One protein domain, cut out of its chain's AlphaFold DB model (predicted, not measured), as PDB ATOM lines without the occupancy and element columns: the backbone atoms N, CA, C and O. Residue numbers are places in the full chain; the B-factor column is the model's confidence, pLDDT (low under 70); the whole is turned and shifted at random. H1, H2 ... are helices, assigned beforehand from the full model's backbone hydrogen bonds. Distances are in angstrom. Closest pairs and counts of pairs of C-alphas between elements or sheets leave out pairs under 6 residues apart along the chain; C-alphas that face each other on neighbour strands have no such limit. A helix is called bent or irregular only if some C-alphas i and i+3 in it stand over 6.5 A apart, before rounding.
ATOM      1  N   ARG A 173      84.030 104.167  84.557       83.19
ATOM      2  CA  ARG A 173      83.740 102.741  84.860       83.19
ATOM      3  C   ARG A 173      82.363 102.251  84.366       83.19
ATOM      4  O   ARG A 173      81.474 101.974  85.178       83.19
ATOM      5  N   PRO A 174      82.176 102.129  83.044       87.56
ATOM      6  CA  PRO A 174      80.874 101.826  82.468       87.56
ATOM      7  C   PRO A 174      80.411 100.393  82.750       87.56
ATOM      8  O   PRO A 174      81.207  99.456  82.789       87.56
ATOM      9  N   SER A 175      79.094 100.231  82.894       84.06
ATOM     10  CA  SER A 175      78.430  98.928  83.093       84.06
ATOM     11  C   SER A 175      77.575  98.481  81.903       84.06
ATOM     12  O   SER A 175      77.219  97.304  81.792       84.06
ATOM     13  N   ALA A 176      77.209  99.419  81.023       89.44
ATOM     14  CA  ALA A 176      76.471  99.120  79.808       89.44
ATOM     15  C   ALA A 176      77.417  98.524  78.761       89.44
ATOM     16  O   ALA A 176      78.578  98.913  78.672       89.44
ATOM     17  N   ILE A 177      76.906  97.597  77.952       86.56
ATOM     18  CA  ILE A 177      77.691  96.892  76.928       86.56
ATOM     19  C   ILE A 177      78.308  97.887  75.933       86.56
ATOM     20  O   ILE A 177      79.506  97.827  75.671       86.56
ATOM     21  N   GLU A 178      77.504  98.831  75.435       88.56
ATOM     22  CA  GLU A 178      77.939  99.875  74.501       88.56
ATOM     23  C   GLU A 178      79.084 100.718  75.069       88.56
ATOM     24  O   GLU A 178      80.135 100.889  74.446       88.56
ATOM     25  N   GLU A 179      78.865 101.266  76.263       89.56
ATOM     26  CA  GLU A 179      79.816 102.145  76.932       89.56
ATOM     27  C   GLU A 179      81.104 101.388  77.270       89.56
ATOM     28  O   GLU A 179      82.197 101.925  77.103       89.56
ATOM     29  N   PHE A 180      80.989 100.119  77.671       90.81
ATOM     30  CA  PHE A 180      82.127  99.251  77.945       90.81
ATOM     31  C   PHE A 180      82.944  98.942  76.688       90.81
ATOM     32  O   PHE A 180      84.169  99.052  76.722       90.81
ATOM     33  N   ALA A 181      82.301  98.611  75.564       86.19
ATOM     34  CA  ALA A 181      82.996  98.347  74.303       86.19
ATOM     35  C   ALA A 181      83.765  99.583  73.805       86.19
ATOM     36  O   ALA A 181      84.929  99.483  73.407       86.19
ATOM     37  N   LYS A 182      83.151 100.770  73.902       87.94
ATOM     38  CA  LYS A 182      83.805 102.051  73.586       87.94
ATOM     39  C   LYS A 182      84.964 102.354  74.539       87.94
ATOM     40  O   LYS A 182      86.034 102.750  74.082       87.94
ATOM     41  N   TYR A 183      84.782 102.123  75.837       89.88
ATOM     42  CA  TYR A 183      85.813 102.321  76.857       89.88
ATOM     43  C   TYR A 183      87.024 101.401  76.657       89.88
ATOM     44  O   TYR A 183      88.163 101.863  76.689       89.88
ATOM     45  N   ALA A 184      86.792 100.113  76.392       87.31
ATOM     46  CA  ALA A 184      87.854  99.146  76.121       87.31
ATOM     47  C   ALA A 184      88.655  99.518  74.861       87.31
ATOM     48  O   ALA A 184      89.886  99.479  74.881       87.31
ATOM     49  N   SER A 185      87.964  99.957  73.802       86.06
ATOM     50  CA  SER A 185      88.591 100.457  72.570       86.06
ATOM     51  C   SER A 185      89.421 101.721  72.801       86.06
ATOM     52  O   SER A 185      90.540 101.827  72.300       86.06
ATOM     53  N   TYR A 186      88.933 102.650  73.625       88.38
ATOM     54  CA  TYR A 186      89.669 103.864  73.983       88.38
ATOM     55  C   TYR A 186      90.948 103.573  74.786       88.38
ATOM     56  O   TYR A 186      91.953 104.265  74.639       88.38
ATOM     57  N   LEU A 187      90.947 102.531  75.621       88.81
ATOM     58  CA  LEU A 187      92.081 102.187  76.480       88.81
ATOM     59  C   LEU A 187      93.257 101.541  75.721       88.81
ATOM     60  O   LEU A 187      94.416 101.725  76.106       88.81
ATOM     61  N   ALA A 188      92.989 100.796  74.646       84.62
ATOM     62  CA  ALA A 188      94.015 100.028  73.940       84.62
ATOM     63  C   ALA A 188      95.165 100.885  73.354       84.62
ATOM     64  O   ALA A 188      96.325 100.548  73.617       84.62
ATOM     65  N   PRO A 189      94.916 102.019  72.663       87.19
ATOM     66  CA  PRO A 189      95.979 102.910  72.185       87.19
ATOM     67  C   PRO A 189      96.839 103.492  73.313       87.19
ATOM     68  O   PRO A 189      98.058 103.586  73.204       87.19
ATOM     69  N   HIS A 190      96.235 103.837  74.451       87.12
ATOM     70  CA  HIS A 190      96.987 104.376  75.587       87.12
ATOM     71  C   HIS A 190      97.942 103.349  76.207       87.12
ATOM     72  O   HIS A 190      98.994 103.720  76.730       87.12
ATOM     73  N   LYS A 191      97.608 102.056  76.112       84.88
ATOM     74  CA  LYS A 191      98.486 100.963  76.539       84.88
ATOM     75  C   LYS A 191      99.672 100.773  75.591       84.88
ATOM     76  O   LYS A 191     100.775 100.510  76.065       84.88
ATOM     77  N   THR A 192      99.477 100.917  74.278       86.56
ATOM     78  CA  THR A 192     100.567 100.789  73.294       86.56
ATOM     79  C   THR A 192     101.500 102.000  73.312       86.56
ATOM     80  O   THR A 192     102.714 101.839  73.220       86.56
ATOM     81  N   GLU A 193     100.965 103.204  73.524       89.69
ATOM     82  CA  GLU A 193     101.747 104.443  73.624       89.69
ATOM     83  C   GLU A 193     102.494 104.613  74.958       89.69
ATOM     84  O   GLU A 193     103.218 105.595  75.136       89.69
ATOM     85  N   LEU A 194     102.336 103.699  75.921       90.12
ATOM     86  CA  LEU A 194     102.877 103.859  77.274       90.12
ATOM     87  C   LEU A 194     104.402 104.061  77.284       90.12
ATOM     88  O   LEU A 194     104.901 104.925  78.002       90.12
ATOM     89  N   SER A 195     105.133 103.292  76.471       88.94
ATOM     90  CA  SER A 195     106.594 103.384  76.357       88.94
ATOM     91  C   SER A 195     107.048 104.690  75.701       88.94
ATOM     92  O   SER A 195     107.981 105.324  76.187       88.94
ATOM     93  N   SER A 196     106.358 105.125  74.646       91.62
ATOM     94  CA  SER A 196     106.636 106.390  73.953       91.62
ATOM     95  C   SER A 196     106.397 107.599  74.867       91.62
ATOM     96  O   SER A 196     107.250 108.480  75.003       91.62
ATOM     97  N   ASN A 197     105.270 107.605  75.588       90.88
ATOM     98  CA  ASN A 197     104.967 108.653  76.563       90.88
ATOM     99  C   ASN A 197     105.977 108.642  77.731       90.88
ATOM    100  O   ASN A 197     106.388 109.710  78.179       90.88
ATOM    101  N   GLN A 198     106.437 107.466  78.187       91.81
ATOM    102  CA  GLN A 198     107.484 107.354  79.215       91.81
ATOM    103  C   GLN A 198     108.802 107.999  78.760       91.81
ATOM    104  O   GLN A 198     109.354 108.813  79.496       91.81
ATOM    105  N   GLN A 199     109.271 107.690  77.546       91.38
ATOM    106  CA  GLN A 199     110.489 108.288  76.978       91.38
ATOM    107  C   GLN A 199     110.371 109.811  76.856       91.38
ATOM    108  O   GLN A 199     111.305 110.544  77.169       91.38
ATOM    109  N   THR A 200     109.196 110.291  76.445       90.62
ATOM    110  CA  THR A 200     108.920 111.727  76.324       90.62
ATOM    111  C   THR A 200     108.993 112.424  77.688       90.62
ATOM    112  O   THR A 200     109.592 113.490  77.810       90.62
ATOM    113  N   ILE A 201     108.432 111.815  78.737       91.56
ATOM    114  CA  ILE A 201     108.496 112.355  80.101       91.56
ATOM    115  C   ILE A 201     109.935 112.377  80.621       91.56
ATOM    116  O   ILE A 201     110.362 113.394  81.156       91.56
ATOM    117  N   GLU A 202     110.700 111.303  80.419       91.44
ATOM    118  CA  GLU A 202     112.116 111.231  80.813       91.44
ATOM    119  C   GLU A 202     112.972 112.294  80.113       91.44
ATOM    120  O   GLU A 202     113.824 112.922  80.750       91.44
ATOM    121  N   TYR A 203     112.710 112.541  78.827       91.06
ATOM    122  CA  TYR A 203     113.343 113.619  78.073       91.06
ATOM    123  C   TYR A 203     113.075 114.984  78.714       91.06
ATOM    124  O   TYR A 203     114.019 115.717  79.010       91.06
ATOM    125  N   PHE A 204     111.808 115.321  78.983       90.06
ATOM    126  CA  PHE A 204     111.468 116.617  79.571       90.06
ATOM    127  C   PHE A 204     111.962 116.760  81.010       90.06
ATOM    128  O   PHE A 204     112.423 117.839  81.369       90.06
ATOM    129  N   THR A 205     111.942 115.699  81.821       89.69
ATOM    130  CA  THR A 205     112.556 115.715  83.159       89.69
ATOM    131  C   THR A 205     114.050 116.025  83.068       89.69
ATOM    132  O   THR A 205     114.519 116.938  83.740       89.69
ATOM    133  N   SER A 206     114.774 115.352  82.168       90.69
ATOM    134  CA  SER A 206     116.206 115.606  81.949       90.69
ATOM    135  C   SER A 206     116.467 117.035  81.456       90.69
ATOM    136  O   SER A 206     117.426 117.680  81.877       90.69
ATOM    137  N   LEU A 207     115.595 117.555  80.584       89.56
ATOM    138  CA  LEU A 207     115.665 118.928  80.086       89.56
ATOM    139  C   LEU A 207     115.447 119.950  81.212       89.56
ATOM    140  O   LEU A 207     116.212 120.906  81.311       89.56
ATOM    141  N   PHE A 208     114.444 119.750  82.071       89.00
ATOM    142  CA  PHE A 208     114.201 120.614  83.229       89.00
ATOM    143  C   PHE A 208     115.372 120.589  84.211       89.00
ATOM    144  O   PHE A 208     115.823 121.653  84.631       89.00
ATOM    145  N   ASP A 209     115.904 119.408  84.532       88.19
ATOM    146  CA  ASP A 209     117.060 119.275  85.421       88.19
ATOM    147  C   ASP A 209     118.272 120.039  84.875       88.19
ATOM    148  O   ASP A 209     118.882 120.830  85.597       88.19
ATOM    149  N   MET A 210     118.572 119.890  83.583       89.38
ATOM    150  CA  MET A 210     119.646 120.633  82.922       89.38
ATOM    151  C   MET A 210     119.401 122.150  82.965       89.38
ATOM    152  O   MET A 210     120.287 122.909  83.368       89.38
ATOM    153  N   ILE A 211     118.189 122.610  82.633       87.06
ATOM    154  CA  ILE A 211     117.845 124.038  82.697       87.06
ATOM    155  C   ILE A 211     118.055 124.568  84.118       87.06
ATOM    156  O   ILE A 211     118.628 125.642  84.288       87.06
ATOM    157  N   PHE A 212     117.649 123.827  85.148       86.75
ATOM    158  CA  PHE A 212     117.798 124.267  86.533       86.75
ATOM    159  C   PHE A 212     119.244 124.227  87.036       86.75
ATOM    160  O   PHE A 212     119.615 125.088  87.835       86.75
ATOM    161  N   MET A 213     120.079 123.312  86.540       86.31
ATOM    162  CA  MET A 213     121.521 123.319  86.819       86.31
ATOM    163  C   MET A 213     122.208 124.571  86.253       86.31
ATOM    164  O   MET A 213     123.063 125.161  86.916       86.31
ATOM    165  N   HIS A 214     121.818 125.013  85.053       82.94
ATOM    166  CA  HIS A 214     122.424 126.166  84.374       82.94
ATOM    167  C   HIS A 214     121.796 127.519  84.734       82.94
ATOM    168  O   HIS A 214     122.475 128.551  84.714       82.94
ATOM    169  N   PHE A 215     120.506 127.523  85.062       83.31
ATOM    170  CA  PHE A 215     119.676 128.714  85.226       83.31
ATOM    171  C   PHE A 215     118.799 128.614  86.479       83.31
ATOM    172  O   PHE A 215     117.605 128.897  86.433       83.31
ATOM    173  N   GLY A 216     119.373 128.230  87.624       77.25
ATOM    174  CA  GLY A 216     118.623 128.004  88.871       77.25
ATOM    175  C   GLY A 216     117.702 129.156  89.316       77.25
ATOM    176  O   GLY A 216     116.699 128.908  89.980       77.25
ATOM    177  N   HIS A 217     117.968 130.396  88.894       76.12
ATOM    178  CA  HIS A 217     117.082 131.546  89.121       76.12
ATOM    179  C   HIS A 217     115.717 131.418  88.414       76.12
ATOM    180  O   HIS A 217     114.712 131.864  88.959       76.12
ATOM    181  N   LEU A 218     115.644 130.747  87.257       73.00
ATOM    182  CA  LEU A 218     114.390 130.521  86.523       73.00
ATOM    183  C   LEU A 218     113.401 129.637  87.301       73.00
ATOM    184  O   LEU A 218     112.195 129.722  87.071       73.00
ATOM    185  N   ARG A 219     113.898 128.816  88.238       70.69
ATOM    186  CA  ARG A 219     113.062 128.028  89.156       70.69
ATOM    187  C   ARG A 219     112.367 128.916  90.193       70.69
ATOM    188  O   ARG A 219     111.210 128.672  90.509       70.69
ATOM    189  N   GLN A 220     113.061 129.936  90.703       65.25
ATOM    190  CA  GLN A 220     112.555 130.833  91.750       65.25
ATOM    191  C   GLN A 220     111.538 131.842  91.211       65.25
ATOM    192  O   GLN A 220     110.546 132.131  91.872       65.25
ATOM    193  N   GLU A 221     111.740 132.334  89.984       62.06
ATOM    194  CA  GLU A 221     110.803 133.264  89.333       62.06
ATOM    195  C   GLU A 221     109.392 132.673  89.157       62.06
ATOM    196  O   GLU A 221     108.423 133.423  89.068       62.06
ATOM    197  N   ASN A 222     109.266 131.341  89.146       63.56
ATOM    198  CA  ASN A 222     108.023 130.627  88.850       63.56
ATOM    199  C   ASN A 222     107.646 129.604  89.942       63.56
ATOM    200  O   ASN A 222     106.997 128.604  89.649       63.56
ATOM    201  N   GLU A 223     108.031 129.837  91.205       54.09
ATOM    202  CA  GLU A 223     107.811 128.910  92.338       54.09
ATOM    203  C   GLU A 223     106.351 128.448  92.529       54.09
ATOM    204  O   GLU A 223     106.113 127.356  93.048       54.09
ATOM    205  N   ASN A 224     105.370 129.234  92.068       49.91
ATOM    206  CA  ASN A 224     103.946 128.889  92.146       49.91
ATOM    207  C   ASN A 224     103.469 127.921  91.037       49.91
ATOM    208  O   ASN A 224     102.371 127.382  91.146       49.91
ATOM    209  N   GLU A 225     104.282 127.652  90.009       60.81
ATOM    210  CA  GLU A 225     103.968 126.770  88.873       60.81
ATOM    211  C   GLU A 225     105.138 125.811  88.580       60.81
ATOM    212  O   GLU A 225     105.783 125.875  87.534       60.81
ATOM    213  N   LEU A 226     105.424 124.884  89.504       80.06
ATOM    214  CA  LEU A 226     106.360 123.774  89.255       80.06
ATOM    215  C   LEU A 226     105.751 122.766  88.266       80.06
ATOM    216  O   LEU A 226     105.272 121.690  88.636       80.06
ATOM    217  N   ILE A 227     105.726 123.153  86.991       87.06
ATOM    218  CA  ILE A 227     105.132 122.381  85.901       87.06
ATOM    219  C   ILE A 227     105.843 121.039  85.686       87.06
ATOM    220  O   ILE A 227     105.200 120.062  85.316       87.06
ATOM    221  N   ASP A 228     107.140 120.956  85.991       86.19
ATOM    222  CA  ASP A 228     107.942 119.728  85.978       86.19
ATOM    223  C   ASP A 228     107.404 118.692  86.979       86.19
ATOM    224  O   ASP A 228     107.201 117.514  86.653       86.19
ATOM    225  N   LYS A 229     107.092 119.152  88.194       87.88
ATOM    226  CA  LYS A 229     106.487 118.339  89.246       87.88
ATOM    227  C   LYS A 229     105.059 117.953  88.879       87.88
ATOM    228  O   LYS A 229     104.717 116.775  88.967       87.88
ATOM    229  N   LEU A 230     104.250 118.908  88.417       91.50
ATOM    230  CA  LEU A 230     102.872 118.650  87.993       91.50
ATOM    231  C   LEU A 230     102.811 117.629  86.850       91.50
ATOM    232  O   LEU A 230     101.989 116.713  86.894       91.50
ATOM    233  N   MET A 231     103.696 117.739  85.858       93.62
ATOM    234  CA  MET A 231     103.831 116.785  84.757       93.62
ATOM    235  C   MET A 231     104.150 115.385  85.288       93.62
ATOM    236  O   MET A 231     103.472 114.416  84.944       93.62
ATOM    237  N   THR A 232     105.141 115.285  86.175       91.50
ATOM    238  CA  THR A 232     105.567 114.015  86.773       91.50
ATOM    239  C   THR A 232     104.455 113.371  87.607       91.50
ATOM    240  O   THR A 232     104.232 112.160  87.525       91.50
ATOM    241  N   ASP A 233     103.738 114.161  88.403       93.62
ATOM    242  CA  ASP A 233     102.654 113.679  89.260       93.62
ATOM    243  C   ASP A 233     101.422 113.279  88.437       93.62
ATOM    244  O   ASP A 233     100.856 112.204  88.660       93.62
ATOM    245  N   THR A 234     101.069 114.064  87.414       94.25
ATOM    246  CA  THR A 234      99.993 113.733  86.464       94.25
ATOM    247  C   THR A 234     100.312 112.441  85.713       94.25
ATOM    248  O   THR A 234      99.454 111.569  85.597       94.25
ATOM    249  N   TRP A 235     101.560 112.253  85.276       95.12
ATOM    250  CA  TRP A 235     102.004 111.020  84.625       95.12
ATOM    251  C   TRP A 235     101.918 109.794  85.545       95.12
ATOM    252  O   TRP A 235     101.448 108.728  85.137       95.12
ATOM    253  N   LYS A 236     102.338 109.918  86.812       94.06
ATOM    254  CA  LYS A 236     102.189 108.838  87.805       94.06
ATOM    255  C   LYS A 236     100.720 108.468  88.011       94.06
ATOM    256  O   LYS A 236     100.400 107.279  88.033       94.06
ATOM    257  N   LEU A 237      99.848 109.469  88.140       94.81
ATOM    258  CA  LEU A 237      98.412 109.257  88.294       94.81
ATOM    259  C   LEU A 237      97.812 108.581  87.055       94.81
ATOM    260  O   LEU A 237      97.101 107.590  87.199       94.81
ATOM    261  N   PHE A 238      98.158 109.061  85.858       94.69
ATOM    262  CA  PHE A 238      97.747 108.481  84.581       94.69
ATOM    263  C   PHE A 238      98.125 107.004  84.478       94.69
ATOM    264  O   PHE A 238      97.250 106.175  84.246       94.69
ATOM    265  N   ARG A 239      99.391 106.643  84.725       93.75
ATOM    266  CA  ARG A 239      99.839 105.239  84.668       93.75
ATOM    267  C   ARG A 239      99.074 104.347  85.637       93.75
ATOM    268  O   ARG A 239      98.673 103.247  85.267       93.75
ATOM    269  N   LYS A 240      98.868 104.824  86.869       93.31
ATOM    270  CA  LYS A 240      98.105 104.087  87.878       93.31
ATOM    271  C   LYS A 240      96.671 103.850  87.407       93.31
ATOM    272  O   LYS A 240      96.218 102.714  87.390       93.31
ATOM    273  N   LYS A 241      95.983 104.909  86.979       92.56
ATOM    274  CA  LYS A 241      94.591 104.838  86.521       92.56
ATOM    275  C   LYS A 241      94.433 104.005  85.255       92.56
ATOM    276  O   LYS A 241      93.468 103.262  85.159       92.56
ATOM    277  N   LEU A 242      95.387 104.074  84.330       92.62
ATOM    278  CA  LEU A 242      95.421 103.222  83.146       92.62
ATOM    279  C   LEU A 242      95.562 101.742  83.524       92.62
ATOM    280  O   LEU A 242      94.878 100.909  82.943       92.62
ATOM    281  N   SER A 243      96.416 101.414  84.501       91.44
ATOM    282  CA  SER A 243      96.532 100.045  85.022       91.44
ATOM    283  C   SER A 243      95.223  99.591  85.667       91.44
ATOM    284  O   SER A 243      94.695  98.551  85.289       91.44
ATOM    285  N   ASP A 244      94.654 100.405  86.563       92.00
ATOM    286  CA  ASP A 244      93.380 100.109  87.230       92.00
ATOM    287  C   ASP A 244      92.243  99.902  86.206       92.00
ATOM    288  O   ASP A 244      91.398  99.021  86.361       92.00
ATOM    289  N   ALA A 245      92.216 100.716  85.147       91.19
ATOM    290  CA  ALA A 245      91.254 100.632  84.055       91.19
ATOM    291  C   ALA A 245      91.467  99.384  83.185       91.19
ATOM    292  O   ALA A 245      90.500  98.722  82.809       91.19
ATOM    293  N   ALA A 246      92.719  99.025  82.896       89.69
ATOM    294  CA  ALA A 246      93.053  97.810  82.160       89.69
ATOM    295  C   ALA A 246      92.646  96.553  82.942       89.69
ATOM    296  O   ALA A 246      92.071  95.632  82.362       89.69
ATOM    297  N   ASP A 247      92.886  96.541  84.254       90.38
ATOM    298  CA  ASP A 247      92.477  95.453  85.143       90.38
ATOM    299  C   ASP A 247      90.951  95.350  85.220       90.38
ATOM    300  O   ASP A 247      90.395  94.255  85.125       90.38
ATOM    301  N   PHE A 248      90.253  96.488  85.314       90.75
ATOM    302  CA  PHE A 248      88.793  96.537  85.244       90.75
ATOM    303  C   PHE A 248      88.263  95.946  83.930       90.75
ATOM    304  O   PHE A 248      87.383  95.084  83.965       90.75
ATOM    305  N   VAL A 249      88.815  96.352  82.780       89.62
ATOM    306  CA  VAL A 249      88.430  95.798  81.473       89.62
ATOM    307  C   VAL A 249      88.690  94.297  81.444       89.62
ATOM    308  O   VAL A 249      87.796  93.539  81.076       89.62
ATOM    309  N   ALA A 250      89.859  93.833  81.883       87.62
ATOM    310  CA  ALA A 250      90.182  92.409  81.886       87.62
ATOM    311  C   ALA A 250      89.204  91.587  82.747       87.62
ATOM    312  O   ALA A 250      88.749  90.529  82.315       87.62
ATOM    313  N   GLN A 251      88.824  92.096  83.923       88.56
ATOM    314  CA  GLN A 251      87.865  91.440  84.817       88.56
ATOM    315  C   GLN A 251      86.440  91.423  84.249       88.56
ATOM    316  O   GLN A 251      85.745  90.415  84.354       88.56
ATOM    317  N   GLN A 252      85.991  92.530  83.650       88.94
ATOM    318  CA  GLN A 252      84.614  92.671  83.167       88.94
ATOM    319  C   GLN A 252      84.391  92.103  81.766       88.94
ATOM    320  O   GLN A 252      83.253  91.810  81.410       88.94
ATOM    321  N   THR A 253      85.449  91.902  80.975       87.38
ATOM    322  CA  THR A 253      85.327  91.472  79.574       87.38
ATOM    323  C   THR A 253      84.563  90.159  79.447       87.38
ATOM    324  O   THR A 253      83.684  90.069  78.601       87.38
ATOM    325  N   LEU A 254      84.835  89.157  80.289       85.31
ATOM    326  CA  LEU A 254      84.131  87.869  80.218       85.31
ATOM    327  C   LEU A 254      82.632  88.018  80.517       85.31
ATOM    328  O   LEU A 254      81.802  87.479  79.792       85.31
ATOM    329  N   ILE A 255      82.287  88.805  81.539       88.94
ATOM    330  CA  ILE A 255      80.896  89.043  81.950       88.94
ATOM    331  C   ILE A 255      80.141  89.804  80.855       88.94
ATOM    332  O   ILE A 255      79.020  89.444  80.496       88.94
ATOM    333  N   ILE A 256      80.757  90.853  80.305       88.75
ATOM    334  CA  ILE A 256      80.152  91.661  79.246       88.75
ATOM    335  C   ILE A 256      80.051  90.869  77.942       88.75
ATOM    336  O   ILE A 256      79.013  90.961  77.298       88.75
ATOM    337  N   LYS A 257      81.055  90.057  77.579       86.94
ATOM    338  CA  LYS A 257      80.990  89.164  76.408       86.94
ATOM    339  C   LYS A 257      79.838  88.168  76.526       86.94
ATOM    340  O   LYS A 257      79.067  88.034  75.586       86.94
ATOM    341  N   GLN A 258      79.661  87.541  77.688       87.75
ATOM    342  CA  GLN A 258      78.535  86.630  77.898       87.75
ATOM    343  C   GLN A 258      77.190  87.362  77.800       87.75
ATOM    344  O   GLN A 258      76.289  86.924  77.096       87.75
ATOM    345  N   ARG A 259      77.065  88.533  78.438       90.06
ATOM    346  CA  ARG A 259      75.839  89.340  78.359       90.06
ATOM    347  C   ARG A 259      75.549  89.816  76.931       90.06
ATOM    348  O   ARG A 259      74.383  89.890  76.550       90.06
ATOM    349  N   LEU A 260      76.588  90.172  76.176       89.31
ATOM    350  CA  LEU A 260      76.514  90.551  74.766       89.31
ATOM    351  C   LEU A 260      75.957  89.391  73.944       89.31
ATOM    352  O   LEU A 260      74.942  89.580  73.282       89.31
ATOM    353  N   HIS A 261      76.550  88.205  74.086       88.81
ATOM    354  CA  HIS A 261      76.122  86.989  73.404       88.81
ATOM    355  C   HIS A 261      74.667  86.621  73.737       88.81
ATOM    356  O   HIS A 261      73.837  86.540  72.837       88.81
ATOM    357  N   ASP A 262      74.301  86.547  75.024       90.50
ATOM    358  CA  ASP A 262      72.925  86.245  75.459       90.50
ATOM    359  C   ASP A 262      71.901  87.257  74.915       90.50
ATOM    360  O   ASP A 262      70.732  86.938  74.688       90.50
ATOM    361  N   THR A 263      72.301  88.525  74.789       89.69
ATOM    362  CA  THR A 263      71.422  89.587  74.280       89.69
ATOM    363  C   THR A 263      71.302  89.515  72.762       89.69
ATOM    364  O   THR A 263      70.199  89.669  72.234       89.69
ATOM    365  N   PHE A 264      72.408  89.236  72.071       90.12
ATOM    366  CA  PHE A 264      72.445  89.022  70.629       90.12
ATOM    367  C   PHE A 264      71.571  87.830  70.232       90.12
ATOM    368  O   PHE A 264      70.663  87.990  69.421       90.12
ATOM    369  N   GLU A 265      71.743  86.679  70.886       90.94
ATOM    370  CA  GLU A 265      70.959  85.466  70.632       90.94
ATOM    371  C   GLU A 265      69.455  85.700  70.864       90.94
ATOM    372  O   GLU A 265      68.607  85.260  70.086       90.94
ATOM    373  N   LYS A 266      69.082  86.459  71.903       92.00
ATOM    374  CA  LYS A 266      67.677  86.840  72.139       92.00
ATOM    375  C   LYS A 266      67.099  87.673  71.001       92.00
ATOM    376  O   LYS A 266      65.964  87.424  70.599       92.00
ATOM    377  N   PHE A 267      67.841  88.661  70.505       90.88
ATOM    378  CA  PHE A 267      67.382  89.479  69.384       90.88
ATOM    379  C   PHE A 267      67.347  88.691  68.075       90.88
ATOM    380  O   PHE A 267      66.422  88.884  67.289       90.88
ATOM    381  N   LEU A 268      68.284  87.764  67.873       91.62
ATOM    382  CA  LEU A 268      68.312  86.886  66.710       91.62
ATOM    383  C   LEU A 268      67.082  85.968  66.687       91.62
ATOM    384  O   LEU A 268      66.354  85.947  65.701       91.62
ATOM    385  N   ASN A 269      66.769  85.322  67.814       92.50
ATOM    386  CA  ASN A 269      65.561  84.506  67.970       92.50
ATOM    387  C   ASN A 269      64.270  85.321  67.750       92.50
ATOM    388  O   ASN A 269      63.304  84.834  67.163       92.50
ATOM    389  N   GLN A 270      64.230  86.578  68.210       92.50
ATOM    390  CA  GLN A 270      63.098  87.474  67.943       92.50
ATOM    391  C   GLN A 270      62.983  87.832  66.458       92.50
ATOM    392  O   GLN A 270      61.869  87.871  65.933       92.50
ATOM    393  N   ALA A 271      64.108  88.076  65.782       92.06
ATOM    394  CA  ALA A 271      64.143  88.341  64.350       92.06
ATOM    395  C   ALA A 271      63.671  87.118  63.551       92.06
ATOM    396  O   ALA A 271      62.821  87.267  62.678       92.06
ATOM    397  N   GLU A 272      64.127  85.912  63.896       92.38
ATOM    398  CA  GLU A 272      63.695  84.660  63.262       92.38
ATOM    399  C   GLU A 272      62.191  84.406  63.465       92.38
ATOM    400  O   GLU A 272      61.464  84.059  62.528       92.38
ATOM    401  N   LEU A 273      61.678  84.648  64.676       91.88
ATOM    402  CA  LEU A 273      60.248  84.547  64.959       91.88
ATOM    403  C   LEU A 273      59.441  85.547  64.122       91.88
ATOM    404  O   LEU A 273      58.431  85.181  63.527       91.88
ATOM    405  N   LEU A 274      59.877  86.804  64.051       91.44
ATOM    406  CA  LEU A 274      59.179  87.833  63.282       91.44
ATOM    407  C   LEU A 274      59.246  87.557  61.772       91.44
ATOM    408  O   LEU A 274      58.262  87.767  61.057       91.44
ATOM    409  N   TYR A 275      60.378  87.041  61.295       91.75
ATOM    410  CA  TYR A 275      60.568  86.590  59.923       91.75
ATOM    411  C   TYR A 275      59.627  85.433  59.579       91.75
ATOM    412  O   TYR A 275      58.853  85.543  58.623       91.75
ATOM    413  N   SER A 276      59.619  84.367  60.382       89.94
ATOM    414  CA  SER A 276      58.738  83.214  60.166       89.94
ATOM    415  C   SER A 276      57.266  83.622  60.217       89.94
ATOM    416  O   SER A 276      56.492  83.240  59.339       89.94
ATOM    417  N   GLN A 277      56.873  84.479  61.164       89.00
ATOM    418  CA  GLN A 277      55.517  85.022  61.237       89.00
ATOM    419  C   GLN A 277      55.141  85.845  60.010       89.00
ATOM    420  O   GLN A 277      53.989  85.794  59.612       89.00
ATOM    421  N   SER A 278      56.076  86.587  59.412       88.81
ATOM    422  CA  SER A 278      55.800  87.487  58.283       88.81
ATOM    423  C   SER A 278      55.841  86.796  56.920       88.81
ATOM    424  O   SER A 278      55.265  87.298  55.959       88.81
ATOM    425  N   THR A 279      56.522  85.656  56.806       86.75
ATOM    426  CA  THR A 279      56.711  84.937  55.535       86.75
ATOM    427  C   THR A 279      55.886  83.656  55.420       86.75
ATOM    428  O   THR A 279      55.786  83.101  54.323       86.75
ATOM    429  N   SER A 280      55.246  83.216  56.508       87.88
ATOM    430  CA  SER A 280      54.456  81.982  56.567       87.88
ATOM    431  C   SER A 280      53.011  82.202  57.051       87.88
ATOM    432  O   SER A 280      52.566  83.326  57.290       87.88
ATOM    433  N   GLY A 281      52.240  81.114  57.156       88.00
ATOM    434  CA  GLY A 281      50.897  81.120  57.739       88.00
ATOM    435  C   GLY A 281      49.902  81.990  56.970       88.00
ATOM    436  O   GLY A 281      49.725  81.823  55.764       88.00
ATOM    437  N   ILE A 282      49.256  82.926  57.673       86.69
ATOM    438  CA  ILE A 282      48.223  83.810  57.109       86.69
ATOM    439  C   ILE A 282      48.733  84.624  55.911       86.69
ATOM    440  O   ILE A 282      47.967  84.907  54.998       86.69
ATOM    441  N   PHE A 283      50.034  84.931  55.847       86.81
ATOM    442  CA  PHE A 283      50.633  85.692  54.743       86.81
ATOM    443  C   PHE A 283      50.820  84.873  53.456       86.81
ATOM    444  O   PHE A 283      51.192  85.442  52.425       86.81
ATOM    445  N   LEU A 284      50.550  83.562  53.495       86.44
ATOM    446  CA  LEU A 284      50.476  82.677  52.326       86.44
ATOM    447  C   LEU A 284      49.033  82.356  51.912       86.44
ATOM    448  O   LEU A 284      48.820  81.791  50.839       86.44
ATOM    449  N   ASP A 285      48.045  82.705  52.735       86.75
ATOM    450  CA  ASP A 285      46.641  82.406  52.480       86.75
ATOM    451  C   ASP A 285      45.994  83.502  51.622       86.75
ATOM    452  O   ASP A 285      45.761  84.626  52.064       86.75
ATOM    453  N   SER A 286      45.658  83.156  50.379       79.94
ATOM    454  CA  SER A 286      45.030  84.065  49.413       79.94
ATOM    455  C   SER A 286      43.599  84.486  49.770       79.94
ATOM    456  O   SER A 286      43.020  85.308  49.063       79.94
ATOM    457  N   THR A 287      42.992  83.900  50.808       83.31
ATOM    458  CA  THR A 287      41.627  84.238  51.245       83.31
ATOM    459  C   THR A 287      41.572  85.401  52.239       83.31
ATOM    460  O   THR A 287      40.485  85.905  52.525       83.31
ATOM    461  N   GLN A 288      42.728  85.854  52.733       89.69
ATOM    462  CA  GLN A 288      42.832  86.947  53.701       89.69
ATOM    463  C   GLN A 288      42.547  88.319  53.074       89.69
ATOM    464  O   GLN A 288      42.685  88.510  51.864       89.69
ATOM    465  N   ASP A 289      42.166  89.294  53.908       88.56
ATOM    466  CA  ASP A 289      41.908  90.668  53.463       88.56
ATOM    467  C   ASP A 289      43.216  91.390  53.082       88.56
ATOM    468  O   ASP A 289      44.021  91.691  53.967       88.56
ATOM    469  N   PRO A 290      43.433  91.737  51.797       87.19
ATOM    470  CA  PRO A 290      44.705  92.298  51.351       87.19
ATOM    471  C   PRO A 290      45.109  93.589  52.071       87.19
ATOM    472  O   PRO A 290      46.296  93.798  52.318       87.19
ATOM    473  N   MET A 291      44.143  94.436  52.444       86.94
ATOM    474  CA  MET A 291      44.420  95.720  53.097       86.94
ATOM    475  C   MET A 291      44.964  95.527  54.520       86.94
ATOM    476  O   MET A 291      45.948  96.162  54.915       86.94
ATOM    477  N   GLU A 292      44.361  94.618  55.290       89.06
ATOM    478  CA  GLU A 292      44.820  94.289  56.641       89.06
ATOM    479  C   GLU A 292      46.174  93.558  56.612       89.06
ATOM    480  O   GLU A 292      47.056  93.870  57.417       89.06
ATOM    481  N   MET A 293      46.408  92.683  55.626       89.81
ATOM    482  CA  MET A 293      47.693  91.992  55.455       89.81
ATOM    483  C   MET A 293      48.847  92.955  55.144       89.81
ATOM    484  O   MET A 293      49.910  92.867  55.763       89.81
ATOM    485  N   VAL A 294      48.641  93.925  54.244       89.56
ATOM    486  CA  VAL A 294      49.643  94.968  53.945       89.56
ATOM    487  C   VAL A 294      49.950  95.809  55.184       89.56
ATOM    488  O   VAL A 294      51.112  96.134  55.446       89.56
ATOM    489  N   LYS A 295      48.929  96.155  55.976       90.56
ATOM    490  CA  LYS A 295      49.093  96.930  57.210       90.56
ATOM    491  C   LYS A 295      49.904  96.170  58.264       90.56
ATOM    492  O   LYS A 295      50.803  96.765  58.862       90.56
ATOM    493  N   GLN A 296      49.629  94.881  58.468       91.31
ATOM    494  CA  GLN A 296      50.383  94.038  59.399       91.31
ATOM    495  C   GLN A 296      51.830  93.837  58.939       91.31
ATOM    496  O   GLN A 296      52.747  94.072  59.723       91.31
ATOM    497  N   LEU A 297      52.061  93.532  57.657       90.38
ATOM    498  CA  LEU A 297      53.419  93.410  57.110       90.38
ATOM    499  C   LEU A 297      54.206  94.713  57.215       90.38
ATOM    500  O   LEU A 297      55.389  94.691  57.530       90.38
ATOM    501  N   LYS A 298      53.562  95.867  57.012       90.75
ATOM    502  CA  LYS A 298      54.221  97.163  57.196       90.75
ATOM    503  C   LYS A 298      54.690  97.365  58.637       90.75
ATOM    504  O   LYS A 298      55.777  97.901  58.834       90.75
ATOM    505  N   LYS A 299      53.889  96.951  59.625       92.19
ATOM    506  CA  LYS A 299      54.291  96.982  61.035       92.19
ATOM    507  C   LYS A 299      55.470  96.038  61.281       92.19
ATOM    508  O   LYS A 299      56.486  96.487  61.800       92.19
ATOM    509  N   ASN A 300      55.375  94.791  60.820       90.69
ATOM    510  CA  ASN A 300      56.438  93.803  60.992       90.69
ATOM    511  C   ASN A 300      57.753  94.244  60.329       90.69
ATOM    512  O   ASN A 300      58.804  94.069  60.929       90.69
ATOM    513  N   CYS A 301      57.720  94.889  59.156       89.31
ATOM    514  CA  CYS A 301      58.913  95.490  58.545       89.31
ATOM    515  C   CYS A 301      59.567  96.535  59.460       89.31
ATOM    516  O   CYS A 301      60.786  96.567  59.577       89.31
ATOM    517  N   ILE A 302      58.777  97.419  60.081       91.00
ATOM    518  CA  ILE A 302      59.305  98.466  60.971       91.00
ATOM    519  C   ILE A 302      59.959  97.835  62.200       91.00
ATOM    520  O   ILE A 302      61.079  98.204  62.551       91.00
ATOM    521  N   ASP A 303      59.275  96.869  62.814       91.19
ATOM    522  CA  ASP A 303      59.775  96.159  63.989       91.19
ATOM    523  C   ASP A 303      61.054  95.365  63.639       91.19
ATOM    524  O   ASP A 303      62.043  95.432  64.372       91.19
ATOM    525  N   PHE A 304      61.093  94.713  62.470       92.69
ATOM    526  CA  PHE A 304      62.257  93.967  61.978       92.69
ATOM    527  C   PHE A 304      63.457  94.873  61.686       92.69
ATOM    528  O   PHE A 304      64.559  94.578  62.136       92.69
ATOM    529  N   MET A 305      63.260  96.014  61.014       89.69
ATOM    530  CA  MET A 305      64.337  96.992  60.784       89.69
ATOM    531  C   MET A 305      64.928  97.515  62.103       89.69
ATOM    532  O   MET A 305      66.126  97.784  62.196       89.69
ATOM    533  N   GLY A 306      64.092  97.665  63.138       91.38
ATOM    534  CA  GLY A 306      64.545  98.010  64.485       91.38
ATOM    535  C   GLY A 306      65.459  96.938  65.086       91.38
ATOM    536  O   GLY A 306      66.527  97.276  65.602       91.38
ATOM    537  N   LEU A 307      65.063  95.667  64.978       91.50
ATOM    538  CA  LEU A 307      65.846  94.515  65.437       91.50
ATOM    539  C   LEU A 307      67.154  94.353  64.657       91.50
ATOM    540  O   LEU A 307      68.208  94.207  65.269       91.50
ATOM    541  N   GLU A 308      67.114  94.450  63.328       89.94
ATOM    542  CA  GLU A 308      68.302  94.378  62.472       89.94
ATOM    543  C   GLU A 308      69.324  95.452  62.860       89.94
ATOM    544  O   GLU A 308      70.514  95.166  63.015       89.94
ATOM    545  N   LYS A 309      68.867  96.694  63.064       90.62
ATOM    546  CA  LYS A 309      69.745  97.786  63.493       90.62
ATOM    547  C   LYS A 309      70.406  97.479  64.836       90.62
ATOM    548  O   LYS A 309      71.593  97.754  64.992       90.62
ATOM    549  N   GLN A 310      69.656  96.934  65.792       90.12
ATOM    550  CA  GLN A 310      70.209  96.542  67.086       90.12
ATOM    551  C   GLN A 310      71.240  95.423  66.909       90.12
ATOM    552  O   GLN A 310      72.374  95.597  67.339       90.12
ATOM    553  N   LEU A 311      70.909  94.337  66.209       90.38
ATOM    554  CA  LEU A 311      71.824  93.215  65.959       90.38
ATOM    555  C   LEU A 311      73.149  93.663  65.327       90.38
ATOM    556  O   LEU A 311      74.214  93.258  65.789       90.38
ATOM    557  N   ARG A 312      73.104  94.578  64.349       88.88
ATOM    558  CA  ARG A 312      74.319  95.179  63.772       88.88
ATOM    559  C   ARG A 312      75.150  95.938  64.812       88.88
ATOM    560  O   ARG A 312      76.361  95.762  64.853       88.88
ATOM    561  N   GLN A 313      74.517  96.734  65.678       88.50
ATOM    562  CA  GLN A 313      75.218  97.447  66.757       88.50
ATOM    563  C   GLN A 313      75.873  96.487  67.761       88.50
ATOM    564  O   GLN A 313      76.999  96.724  68.192       88.50
ATOM    565  N   TYR A 314      75.199  95.388  68.112       87.88
ATOM    566  CA  TYR A 314      75.757  94.372  69.008       87.88
ATOM    567  C   TYR A 314      76.993  93.696  68.399       87.88
ATOM    568  O   TYR A 314      78.007  93.567  69.087       87.88
ATOM    569  N   ALA A 315      76.969  93.363  67.106       86.31
ATOM    570  CA  ALA A 315      78.149  92.823  66.431       86.31
ATOM    571  C   ALA A 315      79.284  93.841  66.271       86.31
ATOM    572  O   ALA A 315      80.453  93.477  66.376       86.31
ATOM    573  N   GLU A 316      78.980  95.128  66.081       86.69
ATOM    574  CA  GLU A 316      80.006  96.178  66.117       86.69
ATOM    575  C   GLU A 316      80.713  96.215  67.482       86.69
ATOM    576  O   GLU A 316      81.941  96.287  67.549       86.69
ATOM    577  N   TRP A 317      79.965  96.124  68.588       87.50
ATOM    578  CA  TRP A 317      80.553  96.067  69.933       87.50
ATOM    579  C   TRP A 317      81.355  94.791  70.164       87.50
ATOM    580  O   TRP A 317      82.397  94.836  70.821       87.50
ATOM    581  N   GLN A 318      80.916  93.676  69.589       83.31
ATOM    582  CA  GLN A 318      81.653  92.422  69.617       83.31
ATOM    583  C   GLN A 318      82.993  92.540  68.904       83.31
ATOM    584  O   GLN A 318      84.026  92.235  69.497       83.31
ATOM    585  N   ALA A 319      82.990  93.078  67.684       82.31
ATOM    586  CA  ALA A 319      84.197  93.316  66.904       82.31
ATOM    587  C   ALA A 319      85.167  94.256  67.637       82.31
ATOM    588  O   ALA A 319      86.372  93.999  67.672       82.31
ATOM    589  N   LEU A 320      84.657  95.309  68.287       82.19
ATOM    590  CA  LEU A 320      85.469  96.202  69.117       82.19
ATOM    591  C   LEU A 320      86.102  95.469  70.307       82.19
ATOM    592  O   LEU A 320      87.273  95.686  70.609       82.19
ATOM    593  N   LEU A 321      85.366  94.595  70.991       82.12
ATOM    594  CA  LEU A 321      85.903  93.817  72.110       82.12
ATOM    595  C   LEU A 321      86.883  92.726  71.647       82.12
ATOM    596  O   LEU A 321      87.866  92.464  72.341       82.12
ATOM    597  N   ALA A 322      86.645  92.121  70.482       76.69
ATOM    598  CA  ALA A 322      87.499  91.103  69.879       76.69
ATOM    599  C   ALA A 322      88.830  91.688  69.389       76.69
ATOM    600  O   ALA A 322      89.884  91.143  69.713       76.69
ATOM    601  N   ALA A 323      88.809  92.848  68.720       71.50
ATOM    602  CA  ALA A 323      90.009  93.554  68.251       71.50
ATOM    603  C   ALA A 323      90.977  93.931  69.388       71.50
ATOM    604  O   ALA A 323      92.180  94.065  69.173       71.50
ATOM    605  N   ASN A 324      90.456  94.072  70.607       66.12
ATOM    606  CA  ASN A 324      91.243  94.368  71.802       66.12
ATOM    607  C   ASN A 324      91.735  93.109  72.542       66.12
ATOM    608  O   ASN A 324      92.571  93.216  73.443       66.12
ATOM    609  N   SER A 325      91.254  91.915  72.173       60.09
ATOM    610  CA  SER A 325      91.753  90.638  72.685       60.09
ATOM    611  C   SER A 325      92.774  90.027  71.723       60.09
ATOM    612  O   SER A 325      92.519  89.868  70.539       60.09
ATOM    613  N   LEU A 326      93.944  89.654  72.246       46.44
ATOM    614  CA  LEU A 326      95.114  89.156  71.502       46.44
ATOM    615  C   LEU A 326      94.924  87.809  70.768       46.44
ATOM    616  O   LEU A 326      95.907  87.232  70.313       46.44
ATOM    617  N   SER A 327      93.700  87.291  70.641       41.91
ATOM    618  CA  SER A 327      93.441  86.049  69.917       41.91
ATOM    619  C   SER A 327      92.097  86.122  69.190       41.91
ATOM    620  O   SER A 327      91.078  86.237  69.867       41.91
ATOM    621  N   PRO A 328      92.071  86.027  67.848       43.47
ATOM    622  CA  PRO A 328      90.833  85.794  67.121       43.47
ATOM    623  C   PRO A 328      90.379  84.361  67.418       43.47
ATOM    624  O   PRO A 328      91.162  83.412  67.296       43.47
ATOM    625  N   GLU A 335      78.879  84.578  63.787       60.50
ATOM    626  CA  GLU A 335      77.968  85.722  63.944       60.50
ATOM    627  C   GLU A 335      77.914  86.640  62.708       60.50
ATOM    628  O   GLU A 335      76.926  87.343  62.478       60.50
ATOM    629  N   ASN A 336      78.953  86.616  61.862       68.25
ATOM    630  CA  ASN A 336      78.925  87.300  60.564       68.25
ATOM    631  C   ASN A 336      77.945  86.632  59.587       68.25
ATOM    632  O   ASN A 336      77.344  87.317  58.753       68.25
ATOM    633  N   GLU A 337      77.766  85.315  59.695       77.38
ATOM    634  CA  GLU A 337      76.783  84.567  58.913       77.38
ATOM    635  C   GLU A 337      75.357  84.873  59.397       77.38
ATOM    636  O   GLU A 337      74.474  85.131  58.579       77.38
ATOM    637  N   ASP A 338      75.147  84.984  60.711       83.56
ATOM    638  CA  ASP A 338      73.850  85.358  61.290       83.56
ATOM    639  C   ASP A 338      73.392  86.755  60.856       83.56
ATOM    640  O   ASP A 338      72.242  86.941  60.452       83.56
ATOM    641  N   ILE A 339      74.287  87.748  60.851       85.62
ATOM    642  CA  ILE A 339      73.947  89.094  60.357       85.62
ATOM    643  C   ILE A 339      73.644  89.091  58.862       85.62
ATOM    644  O   ILE A 339      72.732  89.796  58.416       85.62
ATOM    645  N   TYR A 340      74.379  88.300  58.079       86.25
ATOM    646  CA  TYR A 340      74.080  88.131  56.662       86.25
ATOM    647  C   TYR A 340      72.677  87.537  56.458       86.25
ATOM    648  O   TYR A 340      71.901  88.064  55.652       86.25
ATOM    649  N   ASN A 341      72.323  86.507  57.231       87.12
ATOM    650  CA  ASN A 341      71.010  85.863  57.200       87.12
ATOM    651  C   ASN A 341      69.887  86.832  57.587       87.12
ATOM    652  O   ASN A 341      68.888  86.925  56.874       87.12
ATOM    653  N   VAL A 342      70.074  87.635  58.639       89.69
ATOM    654  CA  VAL A 342      69.118  88.686  59.035       89.69
ATOM    655  C   VAL A 342      68.910  89.701  57.903       89.69
ATOM    656  O   VAL A 342      67.779  90.119  57.644       89.69
ATOM    657  N   GLY A 343      69.973  90.053  57.174       88.25
ATOM    658  CA  GLY A 343      69.877  90.894  55.979       88.25
ATOM    659  C   GLY A 343      69.028  90.265  54.866       88.25
ATOM    660  O   GLY A 343      68.219  90.958  54.247       88.25
ATOM    661  N   GLN A 344      69.154  88.953  54.635       89.94
ATOM    662  CA  GLN A 344      68.307  88.229  53.675       89.94
ATOM    663  C   GLN A 344      66.844  88.174  54.130       89.94
ATOM    664  O   GLN A 344      65.941  88.454  53.340       89.94
ATOM    665  N   TRP A 345      66.596  87.902  55.413       92.19
ATOM    666  CA  TRP A 345      65.249  87.897  55.986       92.19
ATOM    667  C   TRP A 345      64.539  89.240  55.802       92.19
ATOM    668  O   TRP A 345      63.360  89.258  55.446       92.19
ATOM    669  N   SER A 346      65.251  90.364  55.951       90.19
ATOM    670  CA  SER A 346      64.682  91.692  55.679       90.19
ATOM    671  C   SER A 346      64.176  91.815  54.238       90.19
ATOM    672  O   SER A 346      63.067  92.303  54.010       90.19
ATOM    673  N   ILE A 347      64.969  91.356  53.263       90.88
ATOM    674  CA  ILE A 347      64.613  91.407  51.838       90.88
ATOM    675  C   ILE A 347      63.357  90.572  51.581       90.88
ATOM    676  O   ILE A 347      62.442  91.011  50.886       90.88
ATOM    677  N   GLU A 348      63.275  89.379  52.162       89.75
ATOM    678  CA  GLU A 348      62.138  88.483  51.965       89.75
ATOM    679  C   GLU A 348      60.833  89.010  52.577       89.75
ATOM    680  O   GLU A 348      59.769  88.892  51.958       89.75
ATOM    681  N   ILE A 349      60.896  89.635  53.758       89.94
ATOM    682  CA  ILE A 349      59.734  90.294  54.374       89.94
ATOM    683  C   ILE A 349      59.255  91.452  53.485       89.94
ATOM    684  O   ILE A 349      58.049  91.606  53.255       89.94
ATOM    685  N   ASP A 350      60.179  92.242  52.936       89.62
ATOM    686  CA  ASP A 350      59.847  93.335  52.020       89.62
ATOM    687  C   ASP A 350      59.216  92.836  50.716       89.62
ATOM    688  O   ASP A 350      58.184  93.367  50.292       89.62
ATOM    689  N   LEU A 351      59.757  91.766  50.129       90.81
ATOM    690  CA  LEU A 351      59.171  91.116  48.958       90.81
ATOM    691  C   LEU A 351      57.753  90.614  49.249       90.81
ATOM    692  O   LEU A 351      56.840  90.824  48.446       90.81
ATOM    693  N   ARG A 352      57.529  89.993  50.415       90.69
ATOM    694  CA  ARG A 352      56.198  89.521  50.823       90.69
ATOM    695  C   ARG A 352      55.201  90.672  50.930       90.69
ATOM    696  O   ARG A 352      54.073  90.551  50.449       90.69
ATOM    697  N   LYS A 353      55.617  91.791  51.524       91.38
ATOM    698  CA  LYS A 353      54.817  93.020  51.614       91.38
ATOM    699  C   LYS A 353      54.461  93.555  50.232       91.38
ATOM    700  O   LYS A 353      53.312  93.935  50.010       91.38
ATOM    701  N   ASP A 354      55.409  93.580  49.304       91.25
ATOM    702  CA  ASP A 354      55.165  94.092  47.958       91.25
ATOM    703  C   ASP A 354      54.209  93.197  47.162       91.25
ATOM    704  O   ASP A 354      53.298  93.717  46.516       91.25
ATOM    705  N   ILE A 355      54.304  91.869  47.297       91.69
ATOM    706  CA  ILE A 355      53.317  90.934  46.730       91.69
ATOM    707  C   ILE A 355      51.904  91.265  47.231       91.69
ATOM    708  O   ILE A 355      50.980  91.396  46.427       91.69
ATOM    709  N   TRP A 356      51.728  91.457  48.540       91.12
ATOM    710  CA  TRP A 356      50.418  91.784  49.111       91.12
ATOM    711  C   TRP A 356      49.883  93.146  48.655       91.12
ATOM    712  O   TRP A 356      48.685  93.263  48.401       91.12
ATOM    713  N   LYS A 357      50.747  94.146  48.438       91.38
ATOM    714  CA  LYS A 357      50.336  95.418  47.812       91.38
ATOM    715  C   LYS A 357      49.819  95.209  46.391       91.38
ATOM    716  O   LYS A 357      48.812  95.802  46.011       91.38
ATOM    717  N   TYR A 358      50.475  94.366  45.590       92.25
ATOM    718  CA  TYR A 358      49.978  94.050  44.248       92.25
ATOM    719  C   TYR A 358      48.615  93.348  44.302       92.25
ATOM    720  O   TYR A 358      47.722  93.686  43.521       92.25
ATOM    721  N   VAL A 359      48.419  92.418  45.244       90.19
ATOM    722  CA  VAL A 359      47.125  91.750  45.470       90.19
ATOM    723  C   VAL A 359      46.046  92.753  45.892       90.19
ATOM    724  O   VAL A 359      44.923  92.692  45.392       90.19
ATOM    725  N   GLU A 360      46.372  93.708  46.760       90.69
ATOM    726  CA  GLU A 360      45.462  94.770  47.199       90.69
ATOM    727  C   GLU A 360      45.024  95.667  46.031       90.69
ATOM    728  O   GLU A 360      43.823  95.867  45.818       90.69
ATOM    729  N   ILE A 361      45.984  96.163  45.243       91.25
ATOM    730  CA  ILE A 361      45.723  97.032  44.088       91.25
ATOM    731  C   ILE A 361      44.858  96.295  43.063       91.25
ATOM    732  O   ILE A 361      43.815  96.800  42.651       91.25
TER     733      ILE A 361
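What this domain is: This is residues 173 to 328 and 335 to 361 of the 383 residues of the protein "Hypothetical protein" of Rotaria sp. Silwood2 (UniProt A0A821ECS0). The model is a long, bent rod of helices: one arm of the bent helix H4, H4b, lies with H6 and H7 in an up-and-down bundle of three, and the other arm, H4a, runs beside H2 to make the thinner end. H1 lies near the bend between these two parts, while residues 213 to 218, of which 213 and 214 belong to H2 and 217 and 218 to H3, and residues 221 to 226, in the link from H3 to H4, stick out at the tip of the thinner end. The printed part has 183 residues with seven named helices, H1 to H7 in order along the chain, and no named strand; its class is all helix. It is extended, with a radius of gyration of the C-alphas of 28.5 A and spans of 96 by 32 by 22 A.

How they stand to each other: H1, residues 177 to 192, is irregular, but only just: C-alphas 186 and 189 are 6.6 A apart. H2, residues 194 to 214, and H1 meet only through their link. H3, residues 217 to 220, is close to H2 but not clearly touching; their closest C-alphas, of Phe 212 and Arg 219, are 6.6 A apart. H4, residues 227 to 279, was assigned as one helix by its hydrogen bonds but is bent: C-alphas 251 and 254 are 6.9 A apart, and its arms H4a, residues 227 to 251, and H4b, residues 254 to 279, stand at a steep tilt of 54 degrees. H2 touches H4a with residues 201 to 208 alone, opposite ways at a shallow tilt of 15 degrees; the closest C-alphas, of Thr 205 and Asp 228, are 6.7 A apart. H1 touches H4a with residues 184 to 191 alone, closest at the C-alphas of Ala 184 and Val 249, 6.3 A. H1 touches H4b with residues 177 to 180 alone, closest at the C-alphas of Ile 177 and Ile 256, 6.2 A. H5, residues 281 to 284, and H4b meet only through their link. H6, residues 290 to 323, touches H4b, opposite ways at a shallow tilt of 21 degrees, closest at the C-alphas of Phe 264 and Leu 311, 6.3 A. Residues 317 to 321 of H6 touch H1, closest at the C-alphas of Trp 317 and Ala 181, 5.5 A. H7, residues 335 to 361, touches H6, opposite ways at 14 degrees, a shallow tilt, closest at the C-alphas of Pro 290 and Glu 360, 4.9 A. H4b touches H7 with residues 268 to 279 alone, the same way, closest at the C-alphas of Ser 278 and Ile 349, 6.2 A. Every O i to N i+4 pair is within hydrogen-bond range in H2, H4a, H4b, H6 and H7, against 10 of 12 in H1; H3 and H5 are too short for such a pair.

Where its parts are: H1 begins at C-alpha 177 (77.691, 96.892, 76.928) and is 23.5 A long from first to last C-alpha, and H2 is 30.5 A. H3 measures 5.3 A, H4a 35.4 A and H4b 37.0 A, the last ending at C-alpha 279 (56.711, 84.937, 55.535). H5 measures 5.6 A and H6 48.4 A. H7 is 39.5 A long and ends at C-alpha 361 (45.723, 97.032, 44.088).

The domain as a whole: The two C-alphas farthest apart, of His 214 and Thr 287, are 96.9 A apart. Residues 329 to 334 are not printed, and C-alphas 328 and 335 are 13.3 A apart across the cut, in the link from H6 to H7. Of the links that are printed whole, that from H3 to H4 is short and the others are tight. The mean pLDDT of the printed part is 86.4; residues 220 to 225, 324 to 328 and 335 to 336 are under 70.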